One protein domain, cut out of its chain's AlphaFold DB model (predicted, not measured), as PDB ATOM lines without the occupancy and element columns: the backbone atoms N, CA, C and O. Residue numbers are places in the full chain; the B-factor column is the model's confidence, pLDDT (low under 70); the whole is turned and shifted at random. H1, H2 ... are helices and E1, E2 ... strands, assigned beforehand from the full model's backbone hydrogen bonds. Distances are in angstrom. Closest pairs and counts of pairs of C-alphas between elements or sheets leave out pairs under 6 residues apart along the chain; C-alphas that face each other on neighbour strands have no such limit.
ATOM      1  N   LEU A 159      54.669 -19.192 -41.997       87.31
ATOM      2  CA  LEU A 159      54.043 -17.937 -42.391       87.31
ATOM      3  C   LEU A 159      53.572 -17.173 -41.150       87.31
ATOM      4  O   LEU A 159      52.882 -17.715 -40.284       87.31
ATOM      5  N   ILE A 160      53.939 -15.895 -41.059       91.06
ATOM      6  CA  ILE A 160      53.491 -15.006 -39.986       91.06
ATOM      7  C   ILE A 160      52.309 -14.193 -40.493       91.06
ATOM      8  O   ILE A 160      52.440 -13.379 -41.400       91.06
ATOM      9  N   LEU A 161      51.170 -14.387 -39.849       92.38
ATOM     10  CA  LEU A 161      49.926 -13.693 -40.124       92.38
ATOM     11  C   LEU A 161      49.611 -12.729 -38.986       92.38
ATOM     12  O   LEU A 161      49.920 -12.980 -37.820       92.38
ATOM     13  N   LEU A 162      48.982 -11.615 -39.323       94.88
ATOM     14  CA  LEU A 162      48.608 -10.558 -38.400       94.88
ATOM     15  C   LEU A 162      47.108 -10.314 -38.481       94.88
ATOM     16  O   LEU A 162      46.493 -10.389 -39.542       94.88
ATOM     17  N   ARG A 163      46.498 -10.008 -37.340       93.88
ATOM     18  CA  ARG A 163      45.098  -9.597 -37.270       93.88
ATOM     19  C   ARG A 163      44.943  -8.481 -36.256       93.88
ATOM     20  O   ARG A 163      45.058  -8.717 -35.055       93.88
ATOM     21  N   GLY A 164      44.649  -7.287 -36.751       93.88
ATOM     22  CA  GLY A 164      44.189  -6.182 -35.924       93.88
ATOM     23  C   GLY A 164      42.738  -6.389 -35.498       93.88
ATOM     24  O   GLY A 164      41.897  -6.738 -36.328       93.88
ATOM     25  N   GLN A 165      42.434  -6.220 -34.213       93.38
ATOM     26  CA  GLN A 165      41.058  -6.134 -33.729       93.38
ATOM     27  C   GLN A 165      40.955  -5.358 -32.413       93.38
ATOM     28  O   GLN A 165      41.863  -5.400 -31.584       93.38
ATOM     29  N   ASN A 166      39.804  -4.727 -32.195       92.19
ATOM     30  CA  ASN A 166      39.422  -4.207 -30.886       92.19
ATOM     31  C   ASN A 166      38.718  -5.314 -30.094       92.19
ATOM     32  O   ASN A 166      37.919  -6.075 -30.647       92.19
ATOM     33  N   MET A 167      39.022  -5.420 -28.806       93.31
ATOM     34  CA  MET A 167      38.364  -6.353 -27.888       93.31
ATOM     35  C   MET A 167      38.156  -5.707 -26.531       93.31
ATOM     36  O   MET A 167      38.805  -4.719 -26.198       93.31
ATOM     37  N   THR A 168      37.264  -6.272 -25.730       94.62
ATOM     38  CA  THR A 168      37.090  -5.803 -24.357       94.62
ATOM     39  C   THR A 168      38.298  -6.171 -23.496       94.62
ATOM     40  O   THR A 168      38.939  -7.203 -23.710       94.62
ATOM     41  N   ILE A 169      38.577  -5.377 -22.458       93.12
ATOM     42  CA  ILE A 169      39.606  -5.712 -21.456       93.12
ATOM     43  C   ILE A 169      39.350  -7.107 -20.863       93.12
ATOM     44  O   ILE A 169      40.280  -7.887 -20.685       93.12
ATOM     45  N   PHE A 170      38.086  -7.466 -20.623       94.31
ATOM     46  CA  PHE A 170      37.717  -8.792 -20.125       94.31
ATOM     47  C   PHE A 170      38.106  -9.922 -21.091       94.31
ATOM     48  O   PHE A 170      38.629 -10.952 -20.664       94.31
ATOM     49  N   GLU A 171      37.874  -9.747 -22.394       91.12
ATOM     50  CA  GLU A 171      38.297 -10.719 -23.408       91.12
ATOM     51  C   GLU A 171      39.819 -10.835 -23.480       91.12
ATOM     52  O   GLU A 171      40.329 -11.954 -23.558       91.12
ATOM     53  N   LEU A 172      40.540  -9.712 -23.391       92.50
ATOM     54  CA  LEU A 172      42.000  -9.712 -23.342       92.50
ATOM     55  C   LEU A 172      42.512 -10.481 -22.119       92.50
ATOM     56  O   LEU A 172      43.375 -11.348 -22.254       92.50
ATOM     57  N   GLU A 173      41.963 -10.215 -20.934       92.94
ATOM     58  CA  GLU A 173      42.330 -10.945 -19.719       92.94
ATOM     59  C   GLU A 173      42.018 -12.435 -19.856       92.94
ATOM     60  O   GLU A 173      42.862 -13.276 -19.551       92.94
ATOM     61  N   LYS A 174      40.861 -12.799 -20.413       90.56
ATOM     62  CA  LYS A 174      40.544 -14.201 -20.706       90.56
ATOM     63  C   LYS A 174      41.563 -14.832 -21.660       90.56
ATOM     64  O   LYS A 174      41.930 -15.987 -21.467       90.56
ATOM     65  N   MET A 175      42.032 -14.107 -22.675       89.25
ATOM     66  CA  MET A 175      43.083 -14.594 -23.574       89.25
ATOM     67  C   MET A 175      44.415 -14.798 -22.848       89.25
ATOM     68  O   MET A 175      45.063 -15.814 -23.085       89.25
ATOM     69  N   LYS A 176      44.795 -13.899 -21.930       89.75
ATOM     70  CA  LYS A 176      45.998 -14.057 -21.094       89.75
ATOM     71  C   LYS A 176      45.930 -15.300 -20.204       89.75
ATOM     72  O   LYS A 176      46.925 -15.998 -20.059       89.75
ATOM     73  N   HIS A 177      44.759 -15.626 -19.660       89.75
ATOM     74  CA  HIS A 177      44.575 -16.850 -18.869       89.75
ATOM     75  C   HIS A 177      44.670 -18.138 -19.704       89.75
ATOM     76  O   HIS A 177      44.875 -19.204 -19.137       89.75
ATOM     77  N   ASN A 178      44.554 -18.049 -21.033       86.19
ATOM     78  CA  ASN A 178      44.677 -19.187 -21.947       86.19
ATOM     79  C   ASN A 178      46.095 -19.326 -22.537       86.19
ATOM     80  O   ASN A 178      46.274 -20.014 -23.540       86.19
ATOM     81  N   ILE A 179      47.107 -18.654 -21.979       88.69
ATOM     82  CA  ILE A 179      48.502 -18.846 -22.403       88.69
ATOM     83  C   ILE A 179      48.920 -20.298 -22.125       88.69
ATOM     84  O   ILE A 179      48.729 -20.806 -21.027       88.69
ATOM     85  N   GLY A 180      49.498 -20.954 -23.129       86.12
ATOM     86  CA  GLY A 180      49.826 -22.380 -23.142       86.12
ATOM     87  C   GLY A 180      48.689 -23.273 -23.647       86.12
ATOM     88  O   GLY A 180      48.931 -24.432 -23.971       86.12
ATOM     89  N   GLU A 181      47.473 -22.739 -23.782       85.88
ATOM     90  CA  GLU A 181      46.303 -23.497 -24.224       85.88
ATOM     91  C   GLU A 181      46.094 -23.428 -25.738       85.88
ATOM     92  O   GLU A 181      46.568 -22.524 -26.437       85.88
ATOM     93  N   ILE A 182      45.322 -24.394 -26.245       80.69
ATOM     94  CA  ILE A 182      44.915 -24.449 -27.647       80.69
ATOM     95  C   ILE A 182      43.660 -23.597 -27.854       80.69
ATOM     96  O   ILE A 182      42.571 -23.928 -27.383       80.69
ATOM     97  N   ILE A 183      43.788 -22.546 -28.659       81.94
ATOM     98  CA  ILE A 183      42.661 -21.723 -29.104       81.94
ATOM     99  C   ILE A 183      42.218 -22.212 -30.479       81.94
ATOM    100  O   ILE A 183      43.060 -22.410 -31.347       81.94
ATOM    101  N   SER A 184      40.905 -22.381 -30.678       80.38
ATOM    102  CA  SER A 184      40.301 -22.733 -31.969       80.38
ATOM    103  C   SER A 184      39.374 -21.632 -32.472       80.38
ATOM    104  O   SER A 184      38.413 -21.261 -31.795       80.38
ATOM    105  N   ALA A 185      39.606 -21.155 -33.696       81.56
ATOM    106  CA  ALA A 185      38.706 -20.212 -34.354       81.56
ATOM    107  C   ALA A 185      37.500 -20.944 -34.964       81.56
ATOM    108  O   ALA A 185      37.640 -21.831 -35.809       81.56
ATOM    109  N   ALA A 186      36.296 -20.563 -34.530       79.94
ATOM    110  CA  ALA A 186      35.067 -21.099 -35.093       79.94
ATOM    111  C   ALA A 186      34.779 -20.580 -36.514       79.94
ATOM    112  O   ALA A 186      34.473 -21.415 -37.352       79.94
ATOM    113  N   PRO A 187      34.830 -19.280 -36.841       88.25
ATOM    114  CA  PRO A 187      34.610 -18.817 -38.212       88.25
ATOM    115  C   PRO A 187      35.872 -18.960 -39.076       88.25
ATOM    116  O   PRO A 187      36.926 -19.362 -38.585       88.25
ATOM    117  N   PHE A 188      35.758 -18.599 -40.354       90.31
ATOM    118  CA  PHE A 188      36.935 -18.263 -41.154       90.31
ATOM    119  C   PHE A 188      37.653 -17.070 -40.512       90.31
ATOM    120  O   PHE A 188      37.003 -16.178 -39.952       90.31
ATOM    121  N   LEU A 189      38.981 -17.064 -40.574       90.88
ATOM    122  CA  LEU A 189      39.792 -16.015 -39.970       90.88
ATOM    123  C   LEU A 189      40.487 -15.213 -41.064       90.88
ATOM    124  O   LEU A 189      41.399 -15.715 -41.711       90.88
ATOM    125  N   SER A 190      40.037 -13.975 -41.246       91.44
ATOM    126  CA  SER A 190      40.709 -12.998 -42.100       91.44
ATOM    127  C   SER A 190      41.938 -12.449 -41.371       91.44
ATOM    128  O   SER A 190      41.864 -12.091 -40.186       91.44
ATOM    129  N   THR A 191      43.078 -12.465 -42.044       93.62
ATOM    130  CA  THR A 191      44.378 -12.024 -41.534       93.62
ATOM    131  C   THR A 191      45.130 -11.306 -42.647       93.62
ATOM    132  O   THR A 191      44.708 -11.350 -43.795       93.62
ATOM    133  N   THR A 192      46.236 -10.651 -42.330       93.62
ATOM    134  CA  THR A 192      47.108  -9.991 -43.305       93.62
ATOM    135  C   THR A 192      48.559 -10.349 -43.023       93.62
ATOM    136  O   THR A 192      48.928 -10.600 -41.874       93.62
ATOM    137  N   ILE A 193      49.393 -10.380 -44.055       92.31
ATOM    138  CA  ILE A 193      50.854 -10.475 -43.902       92.31
ATOM    139  C   ILE A 193      51.493  -9.101 -43.661       92.31
ATOM    140  O   ILE A 193      52.629  -9.025 -43.194       92.31
ATOM    141  N   ASN A 194      50.761  -8.014 -43.927       93.50
ATOM    142  CA  ASN A 194      51.270  -6.653 -43.863       93.50
ATOM    143  C   ASN A 194      51.013  -6.019 -42.479       93.50
ATOM    144  O   ASN A 194      49.858  -5.785 -42.100       93.50
ATOM    145  N   PRO A 195      52.066  -5.675 -41.711       94.38
ATOM    146  CA  PRO A 195      51.908  -5.050 -40.401       94.38
ATOM    147  C   PRO A 195      51.178  -3.708 -40.430       94.38
ATOM    148  O   PRO A 195      50.415  -3.424 -39.511       94.38
ATOM    149  N   GLN A 196      51.365  -2.908 -41.483       94.81
ATOM    150  CA  GLN A 196      50.726  -1.595 -41.602       94.81
ATOM    151  C   GLN A 196      49.212  -1.736 -41.744       94.81
ATOM    152  O   GLN A 196      48.461  -0.974 -41.145       94.81
ATOM    153  N   ILE A 197      48.751  -2.756 -42.469       93.75
ATOM    154  CA  ILE A 197      47.321  -3.042 -42.627       93.75
ATOM    155  C   ILE A 197      46.725  -3.478 -41.286       93.75
ATOM    156  O   ILE A 197      45.673  -2.981 -40.887       93.75
ATOM    157  N   ALA A 198      47.418  -4.339 -40.535       94.12
ATOM    158  CA  ALA A 198      46.979  -4.726 -39.193       94.12
ATOM    159  C   ALA A 198      46.906  -3.527 -38.226       94.12
ATOM    160  O   ALA A 198      45.990  -3.467 -37.406       94.12
ATOM    161  N   GLU A 199      47.839  -2.576 -38.333       93.12
ATOM    162  CA  GLU A 199      47.831  -1.323 -37.568       93.12
ATOM    163  C   GLU A 199      46.689  -0.385 -37.982       93.12
ATOM    164  O   GLU A 199      46.043   0.205 -37.121       93.12
ATOM    165  N   ILE A 200      46.380  -0.283 -39.277       92.38
ATOM    166  CA  ILE A 200      45.230   0.489 -39.766       92.38
ATOM    167  C   ILE A 200      43.918  -0.107 -39.234       92.38
ATOM    168  O   ILE A 200      43.042   0.634 -38.794       92.38
ATOM    169  N   LEU A 201      43.791  -1.439 -39.217       88.81
ATOM    170  CA  LEU A 201      42.579  -2.137 -38.769       88.81
ATOM    171  C   LEU A 201      42.263  -1.954 -37.277       88.81
ATOM    172  O   LEU A 201      41.095  -2.017 -36.900       88.81
ATOM    173  N   ILE A 202      43.273  -1.750 -36.423       91.88
ATOM    174  CA  ILE A 202      43.039  -1.435 -35.004       91.88
ATOM    175  C   ILE A 202      42.724   0.046 -34.759       91.88
ATOM    176  O   ILE A 202      42.218   0.387 -33.690       91.88
ATOM    177  N   GLY A 203      43.021   0.913 -35.728       89.25
ATOM    178  CA  GLY A 203      42.927   2.358 -35.583       89.25
ATOM    179  C   GLY A 203      44.030   2.962 -34.706       89.25
ATOM    180  O   GLY A 203      45.063   2.358 -34.404       89.25
ATOM    181  N   ASP A 204      43.819   4.206 -34.301       86.19
ATOM    182  CA  ASP A 204      44.717   4.965 -33.426       86.19
ATOM    183  C   ASP A 204      44.459   4.720 -31.928       86.19
ATOM    184  O   ASP A 204      45.217   5.210 -31.091       86.19
ATOM    185  N   GLY A 205      43.439   3.926 -31.594       77.69
ATOM    186  CA  GLY A 205      43.018   3.684 -30.218       77.69
ATOM    187  C   GLY A 205      42.236   4.850 -29.609       77.69
ATOM    188  O   GLY A 205      42.056   4.866 -28.396       77.69
ATOM    189  N   SER A 206      41.757   5.806 -30.416       78.12
ATOM    190  CA  SER A 206      40.938   6.932 -29.954       78.12
ATOM    191  C   SER A 206      39.466   6.562 -29.724       78.12
ATOM    192  O   SER A 206      38.606   7.442 -29.745       78.12
ATOM    193  N   ASP A 207      39.143   5.275 -29.595       80.38
ATOM    194  CA  ASP A 207      37.769   4.846 -29.348       80.38
ATOM    195  C   ASP A 207      37.351   5.350 -27.957       80.38
ATOM    196  O   ASP A 207      38.025   5.077 -26.963       80.38
ATOM    197  N   ASP A 208      36.244   6.094 -27.878       84.56
ATOM    198  CA  ASP A 208      35.770   6.730 -26.638       84.56
ATOM    199  C   ASP A 208      35.372   5.708 -25.559       84.56
ATOM    200  O   ASP A 208      35.043   6.066 -24.425       84.56
ATOM    201  N   ASN A 209      35.361   4.418 -25.901       89.44
ATOM    202  CA  ASN A 209      35.028   3.347 -24.985       89.44
ATOM    203  C   ASN A 209      36.252   2.911 -24.149       89.44
ATOM    204  O   ASN A 209      37.085   2.146 -24.642       89.44
ATOM    205  N   PRO A 210      36.315   3.255 -22.847       90.19
ATOM    206  CA  PRO A 210      37.456   2.922 -21.990       90.19
ATOM    207  C   PRO A 210      37.587   1.419 -21.700       90.19
ATOM    208  O   PRO A 210      38.560   0.987 -21.085       90.19
ATOM    209  N   TYR A 211      36.600   0.609 -22.095       92.69
ATOM    210  CA  TYR A 211      36.610  -0.840 -21.910       92.69
ATOM    211  C   TYR A 211      37.125  -1.602 -23.130       92.69
ATOM    212  O   TYR A 211      37.233  -2.830 -23.054       92.69
ATOM    213  N   LEU A 212      37.415  -0.912 -24.236       92.69
ATOM    214  CA  LEU A 212      37.998  -1.504 -25.433       92.69
ATOM    215  C   LEU A 212      39.503  -1.271 -25.475       92.69
ATOM    216  O   LEU A 212      40.019  -0.238 -25.066       92.69
ATOM    217  N   VAL A 213      40.206  -2.268 -25.993       93.06
ATOM    218  CA  VAL A 213      41.638  -2.216 -26.248       93.06
ATOM    219  C   VAL A 213      41.912  -2.705 -27.660       93.06
ATOM    220  O   VAL A 213      41.390  -3.734 -28.105       93.06
ATOM    221  N   SER A 214      42.755  -1.957 -28.357       93.56
ATOM    222  CA  SER A 214      43.285  -2.307 -29.666       93.56
ATOM    223  C   SER A 214      44.403  -3.333 -29.515       93.56
ATOM    224  O   SER A 214      45.383  -3.087 -28.807       93.56
ATOM    225  N   VAL A 215      44.270  -4.486 -30.172       92.62
ATOM    226  CA  VAL A 215      45.290  -5.540 -30.141       92.62
ATOM    227  C   VAL A 215      45.633  -6.033 -31.540       92.62
ATOM    228  O   VAL A 215      44.770  -6.188 -32.403       92.62
ATOM    229  N   ILE A 216      46.910  -6.350 -31.739       94.44
ATOM    230  CA  ILE A 216      47.382  -7.075 -32.918       94.44
ATOM    231  C   ILE A 216      47.668  -8.507 -32.496       94.44
ATOM    232  O   ILE A 216      48.546  -8.773 -31.677       94.44
ATOM    233  N   LEU A 217      46.924  -9.445 -33.066       93.38
ATOM    234  CA  LEU A 217      47.206 -10.862 -32.927       93.38
ATOM    235  C   LEU A 217      48.245 -11.249 -33.968       93.38
ATOM    236  O   LEU A 217      48.031 -11.060 -35.163       93.38
ATOM    237  N   LYS A 218      49.358 -11.810 -33.504       93.12
ATOM    238  CA  LYS A 218      50.333 -12.483 -34.358       93.12
ATOM    239  C   LYS A 218      49.972 -13.960 -34.397       93.12
ATOM    240  O   LYS A 218      49.631 -14.520 -33.365       93.12
ATOM    241  N   ILE A 219      49.975 -14.566 -35.571       90.94
ATOM    242  CA  ILE A 219      49.538 -15.939 -35.799       90.94
ATOM    243  C   ILE A 219      50.621 -16.617 -36.623       90.94
ATOM    244  O   ILE A 219      51.011 -16.123 -37.675       90.94
ATOM    245  N   TYR A 220      51.117 -17.741 -36.131       89.12
ATOM    246  CA  TYR A 220      52.193 -18.487 -36.766       89.12
ATOM    247  C   TYR A 220      51.599 -19.714 -37.437       89.12
ATOM    248  O   TYR A 220      51.135 -20.635 -36.761       89.12
ATOM    249  N   LEU A 221      51.567 -19.696 -38.763       86.69
ATOM    250  CA  LEU A 221      51.025 -20.766 -39.579       86.69
ATOM    251  C   LEU A 221      52.165 -21.627 -40.121       86.69
ATOM    252  O   LEU A 221      52.981 -21.160 -40.907       86.69
ATOM    253  N   ASP A 222      52.192 -22.893 -39.707       84.69
ATOM    254  CA  ASP A 222      53.047 -23.909 -40.319       84.69
ATOM    255  C   ASP A 222      52.465 -24.297 -41.684       84.69
ATOM    256  O   ASP A 222      51.406 -24.930 -41.766       84.69
ATOM    257  N   THR A 223      53.131 -23.860 -42.749       82.62
ATOM    258  CA  THR A 223      52.712 -24.056 -44.144       82.62
ATOM    259  C   THR A 223      53.112 -25.426 -44.681       82.62
ATOM    260  O   THR A 223      52.576 -25.850 -45.704       82.62
ATOM    261  N   GLY A 224      53.985 -26.155 -43.974       77.62
ATOM    262  CA  GLY A 224      54.389 -27.518 -44.326       77.62
ATOM    263  C   GLY A 224      53.316 -28.571 -44.036       77.62
ATOM    264  O   GLY A 224      53.434 -29.712 -44.481       77.62
ATOM    265  N   GLN A 225      52.254 -28.218 -43.303       73.50
ATOM    266  CA  GLN A 225      51.154 -29.132 -42.992       73.50
ATOM    267  C   GLN A 225      49.986 -28.970 -43.970       73.50
ATOM    268  O   GLN A 225      49.234 -27.999 -43.911       73.50
ATOM    269  N   GLU A 226      49.736 -30.000 -44.784       66.50
ATOM    270  CA  GLU A 226      48.623 -30.046 -45.753       66.50
ATOM    271  C   GLU A 226      47.225 -29.885 -45.122       66.50
ATOM    272  O   GLU A 226      46.245 -29.576 -45.801       66.50
ATOM    273  N   MET A 227      47.097 -30.097 -43.808       64.44
ATOM    274  CA  MET A 227      45.803 -30.133 -43.118       64.44
ATOM    275  C   MET A 227      45.129 -28.764 -42.942       64.44
ATOM    276  O   MET A 227      44.021 -28.713 -42.403       64.44
ATOM    277  N   ARG A 228      45.754 -27.656 -43.359       73.38
ATOM    278  CA  ARG A 228      45.249 -26.302 -43.084       73.38
ATOM    279  C   ARG A 228      45.035 -25.498 -44.366       73.38
ATOM    280  O   ARG A 228      45.918 -24.740 -44.739       73.38
ATOM    281  N   PRO A 229      43.877 -25.612 -45.042       78.81
ATOM    282  CA  PRO A 229      43.588 -24.768 -46.196       78.81
ATOM    283  C   PRO A 229      43.509 -23.282 -45.819       78.81
ATOM    284  O   PRO A 229      42.781 -22.903 -44.893       78.81
ATOM    285  N   TYR A 230      44.222 -22.454 -46.573       85.81
ATOM    286  CA  TYR A 230      44.160 -20.999 -46.558       85.81
ATOM    287  C   TYR A 230      44.251 -20.467 -47.991       85.81
ATOM    288  O   TYR A 230      44.725 -21.147 -48.901       85.81
ATOM    289  N   ALA A 231      43.793 -19.239 -48.208       87.50
ATOM    290  CA  ALA A 231      44.010 -18.550 -49.472       87.50
ATOM    291  C   ALA A 231      44.670 -17.202 -49.239       87.50
ATOM    292  O   ALA A 231      44.174 -16.399 -48.453       87.50
ATOM    293  N   CYS A 232      45.742 -16.954 -49.984       86.31
ATOM    294  CA  CYS A 232      46.269 -15.619 -50.204       86.31
ATOM    295  C   CYS A 232      45.422 -14.940 -51.285       86.31
ATOM    296  O   CYS A 232      45.227 -15.474 -52.385       86.31
ATOM    297  N   ILE A 233      44.887 -13.776 -50.951       84.75
ATOM    298  CA  ILE A 233      43.969 -13.018 -51.792       84.75
ATOM    299  C   ILE A 233      44.763 -11.853 -52.360       84.75
ATOM    300  O   ILE A 233      44.693 -10.713 -51.906       84.75
ATOM    301  N   TYR A 234      45.587 -12.195 -53.349       73.94
ATOM    302  CA  TYR A 234      46.419 -11.239 -54.065       73.94
ATOM    303  C   TYR A 234      45.542 -10.172 -54.729       73.94
ATOM    304  O   TYR A 234      44.475 -10.482 -55.264       73.94
ATOM    305  N   ASN A 235      46.009  -8.924 -54.713       74.38
ATOM    306  CA  ASN A 235      45.300  -7.736 -55.205       74.38
ATOM    307  C   ASN A 235      44.106  -7.271 -54.352       74.38
ATOM    308  O   ASN A 235      43.340  -6.421 -54.810       74.38
ATOM    309  N   SER A 236      43.936  -7.772 -53.124       80.25
ATOM    310  CA  SER A 236      43.117  -7.051 -52.148       80.25
ATOM    311  C   SER A 236      43.918  -5.886 -51.562       80.25
ATOM    312  O   SER A 236      45.136  -5.970 -51.406       80.25
ATOM    313  N   ALA A 237      43.237  -4.792 -51.215       81.12
ATOM    314  CA  ALA A 237      43.865  -3.668 -50.516       81.12
ATOM    315  C   ALA A 237      44.393  -4.056 -49.120       81.12
ATOM    316  O   ALA A 237      45.138  -3.291 -48.519       81.12
ATOM    317  N   GLU A 238      43.989  -5.225 -48.610       85.19
ATOM    318  CA  GLU A 238      44.291  -5.717 -47.266       85.19
ATOM    319  C   GLU A 238      45.414  -6.773 -47.235       85.19
ATOM    320  O   GLU A 238      45.766  -7.248 -46.155       85.19
ATOM    321  N   GLU A 239      45.980  -7.158 -48.392       88.00
ATOM    322  CA  GLU A 239      46.923  -8.290 -48.511       88.00
ATOM    323  C   GLU A 239      46.427  -9.514 -47.718       88.00
ATOM    324  O   GLU A 239      47.117 -10.098 -46.874       88.00
ATOM    325  N   GLU A 240      45.150  -9.828 -47.935       89.94
ATOM    326  CA  GLU A 240      44.394 -10.714 -47.064       89.94
ATOM    327  C   GLU A 240      44.834 -12.173 -47.230       89.94
ATOM    328  O   GLU A 240      44.910 -12.715 -48.337       89.94
ATOM    329  N   VAL A 241      45.044 -12.841 -46.099       90.50
ATOM    330  CA  VAL A 241      45.161 -14.291 -45.992       90.50
ATOM    331  C   VAL A 241      43.962 -14.812 -45.212       90.50
ATOM    332  O   VAL A 241      43.785 -14.522 -44.025       90.50
ATOM    333  N   LEU A 242      43.129 -15.599 -45.886       91.31
ATOM    334  CA  LEU A 242      41.913 -16.158 -45.317       91.31
ATOM    335  C   LEU A 242      42.146 -17.593 -44.855       91.31
ATOM    336  O   LEU A 242      42.396 -18.487 -45.663       91.31
ATOM    337  N   LEU A 243      42.005 -17.828 -43.551       90.06
ATOM    338  CA  LEU A 243      42.124 -19.154 -42.954       90.06
ATOM    339  C   LEU A 243      40.759 -19.833 -42.860       90.06
ATOM    340  O   LEU A 243      39.759 -19.220 -42.471       90.06
ATOM    341  N   SER A 244      40.727 -21.125 -43.177       88.62
ATOM    342  CA  SER A 244      39.524 -21.947 -43.040       88.62
ATOM    343  C   SER A 244      39.053 -22.088 -41.577       88.62
ATOM    344  O   SER A 244      39.775 -21.773 -40.629       88.62
ATOM    345  N   PRO A 245      37.811 -22.540 -41.344       84.75
ATOM    346  CA  PRO A 245      37.301 -22.741 -39.998       84.75
ATOM    347  C   PRO A 245      37.859 -24.026 -39.373       84.75
ATOM    348  O   PRO A 245      37.904 -25.071 -40.023       84.75
ATOM    349  N   GLY A 246      38.201 -23.990 -38.082       75.12
ATOM    350  CA  GLY A 246      38.645 -25.175 -37.331       75.12
ATOM    351  C   GLY A 246      40.071 -25.667 -37.634       75.12
ATOM    352  O   GLY A 246      40.571 -26.537 -36.928       75.12
ATOM    353  N   THR A 247      40.763 -25.082 -38.610       61.75
ATOM    354  CA  THR A 247      42.181 -25.354 -38.943       61.75
ATOM    355  C   THR A 247      43.180 -24.686 -38.006       61.75
ATOM    356  O   THR A 247      44.384 -24.930 -38.052       61.75
ATOM    357  N   ASN A 248      42.663 -23.878 -37.097       58.03
ATOM    358  CA  ASN A 248      43.404 -22.894 -36.348       58.03
ATOM    359  C   ASN A 248      43.508 -23.329 -34.896       58.03
ATOM    360  O   ASN A 248      42.884 -22.711 -34.048       58.03
ATOM    361  N   LYS A 249      44.232 -24.420 -34.624       59.88
ATOM    362  CA  LYS A 249      44.714 -24.719 -33.272       59.88
ATOM    363  C   LYS A 249      46.010 -23.945 -33.078       59.88
ATOM    364  O   LYS A 249      47.043 -24.337 -33.623       59.88
ATOM    365  N   TRP A 250      45.931 -22.840 -32.352       66.19
ATOM    366  CA  TRP A 250      47.099 -22.037 -31.998       66.19
ATOM    367  C   TRP A 250      47.396 -22.205 -30.524       66.19
ATOM    368  O   TRP A 250      46.468 -22.243 -29.717       66.19
ATOM    369  N   MET A 251      48.678 -22.263 -30.191       55.44
ATOM    370  CA  MET A 251      49.120 -22.131 -28.814       55.44
ATOM    371  C   MET A 251      49.314 -20.646 -28.527       55.44
ATOM    372  O   MET A 251      50.052 -19.963 -29.241       55.44
ATOM    373  N   ALA A 252      48.628 -20.126 -27.515       60.94
ATOM    374  CA  ALA A 252      48.913 -18.777 -27.049       60.94
ATOM    375  C   ALA A 252      50.247 -18.804 -26.288       60.94
ATOM    376  O   ALA A 252      50.322 -19.357 -25.202       60.94
ATOM    377  N   GLU A 253      51.314 -18.232 -26.843       57.25
ATOM    378  CA  GLU A 253      52.623 -18.187 -26.177       57.25
ATOM    379  C   GLU A 253      53.024 -16.755 -25.828       57.25
ATOM    380  O   GLU A 253      52.914 -15.848 -26.663       57.25
ATOM    381  N   ASN A 254      53.597 -16.571 -24.635       45.31
ATOM    382  CA  ASN A 254      54.275 -15.333 -24.265       45.31
ATOM    383  C   ASN A 254      55.531 -15.138 -25.130       45.31
ATOM    384  O   ASN A 254      56.503 -15.880 -25.021       45.31
ATOM    385  N   GLY A 255      55.515 -14.119 -25.993       45.91
ATOM    386  CA  GLY A 255      56.707 -13.628 -26.693       45.91
ATOM    387  C   GLY A 255      57.070 -14.330 -28.006       45.91
ATOM    388  O   GLY A 255      57.907 -13.806 -28.738       45.91
ATOM    389  N   ARG A 256      56.429 -15.452 -28.361       38.69
ATOM    390  CA  ARG A 256      56.645 -16.121 -29.660       38.69
ATOM    391  C   ARG A 256      55.387 -16.527 -30.409       38.69
ATOM    392  O   ARG A 256      55.524 -16.794 -31.586       38.69
ATOM    393  N   GLY A 257      54.199 -16.477 -29.802       35.19
ATOM    394  CA  GLY A 257      52.946 -16.922 -30.428       35.19
ATOM    395  C   GLY A 257      51.907 -15.816 -30.584       35.19
ATOM    396  O   GLY A 257      51.255 -15.756 -31.611       35.19
ATOM    397  N   CYS A 258      51.799 -14.891 -29.626       38.09
ATOM    398  CA  CYS A 258      50.959 -13.691 -29.701       38.09
ATOM    399  C   CYS A 258      51.684 -12.552 -28.968       38.09
ATOM    400  O   CYS A 258      52.035 -12.693 -27.799       38.09
ATOM    401  N   SER A 259      51.950 -11.430 -29.641       36.22
ATOM    402  CA  SER A 259      52.519 -10.238 -29.001       36.22
ATOM    403  C   SER A 259      51.425  -9.190 -28.891       36.22
ATOM    404  O   SER A 259      50.967  -8.669 -29.901       36.22
ATOM    405  N   PHE A 260      50.993  -8.899 -27.667       41.88
ATOM    406  CA  PHE A 260      50.032  -7.834 -27.414       41.88
ATOM    407  C   PHE A 260      50.787  -6.507 -27.378       41.88
ATOM    408  O   PHE A 260      51.393  -6.159 -26.367       41.88
ATOM    409  N   LYS A 261      50.765  -5.765 -28.486       44.94
ATOM    410  CA  LYS A 261      51.047  -4.331 -28.435       44.94
ATOM    411  C   LYS A 261      49.752  -3.624 -28.070       44.94
ATOM    412  O   LYS A 261      48.838  -3.563 -28.884       44.94
ATOM    413  N   THR A 262      49.676  -3.127 -26.846       41.62
ATOM    414  CA  THR A 262      48.640  -2.183 -26.436       41.62
ATOM    415  C   THR A 262      49.183  -0.781 -26.676       41.62
ATOM    416  O   THR A 262      50.189  -0.423 -26.067       41.62
ATOM    417  N   LYS A 263      48.542   0.016 -27.536       45.66
ATOM    418  CA  LYS A 263      48.751   1.469 -27.503       45.66
ATOM    419  C   LYS A 263      48.001   1.987 -26.280       45.66
ATOM    420  O   LYS A 263      46.776   1.961 -26.254       45.66
TER     421      LYS A 263
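Overview. This is residues 159 to 263 of the 274 residues of the protein "Hypothetical protein" of Rotaria magnacalcarata (UniProt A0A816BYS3). A long ribbon of two strands, E1 and E4, runs through the middle, and the small sheet E3 E6 E5 crosses it as a sandwich, two sheets only partly face to face, with strands at 87 degrees and planes 44 degrees apart. H2 packs on the ribbon, H1 follows directly from one end of E1, and E2 and E7 make a small extra pair. The printed part has 105 residues, in the order E1 H1 E2 E3 H2 E4 E5 E6 E7; the three sheets are antiparallel and the class is mixed, helices and strands. It is compact, with a radius of gyration of the C-alphas of 13.8 A and spans of 42 by 34 by 23 A.

Arrangement. Start at E1, residues 159 to 168, which bends by 53 degrees at residue 165; its antiparallel neighbour is E4, residues 212 to 222, with N 163 and O 217 2.9 A apart, within hydrogen-bond range. Next come H1, residues 169 to 177, and E2, residues 182 to 184, antiparallel to E7, residues 249 to 251, with N 183 and O 250 at 2.9 A. E3, residues 189 to 192, has its closest C-alpha to E1 at Thr 191, 5.0 A from that of Arg 163. H2, residues 195 to 202, is closest to E1 at the C-alphas of Ala 198 and Gly 164, 4.5 A. E5, residues 230 to 233, and E6, residues 240 to 243, form a hairpin, with N 233 and O 240 at 2.8 A; E6 also pairs antiparallel with E3, N 191 and O 241 at 2.9 A. In H1 and H2 every O i to N i+4 pair is within hydrogen-bond range.

Along the chain. Find C-alpha 159 at (54.043, -17.937, -42.391); E1 runs 27.6 A from there. E4 runs 30.8 A to C-alpha 222 at (53.047, -23.909, -40.319), and H1 spans 12.5 A.

Size, cuts and confidence. The C-alphas farthest apart, of Asp 208 and Glu 226, are 43.4 A apart. The printed part has no cut, and no link is long. Residues 252 to 263 hold no named element; pLDDT is under 70 at residues 226 to 227 and 247 to 263.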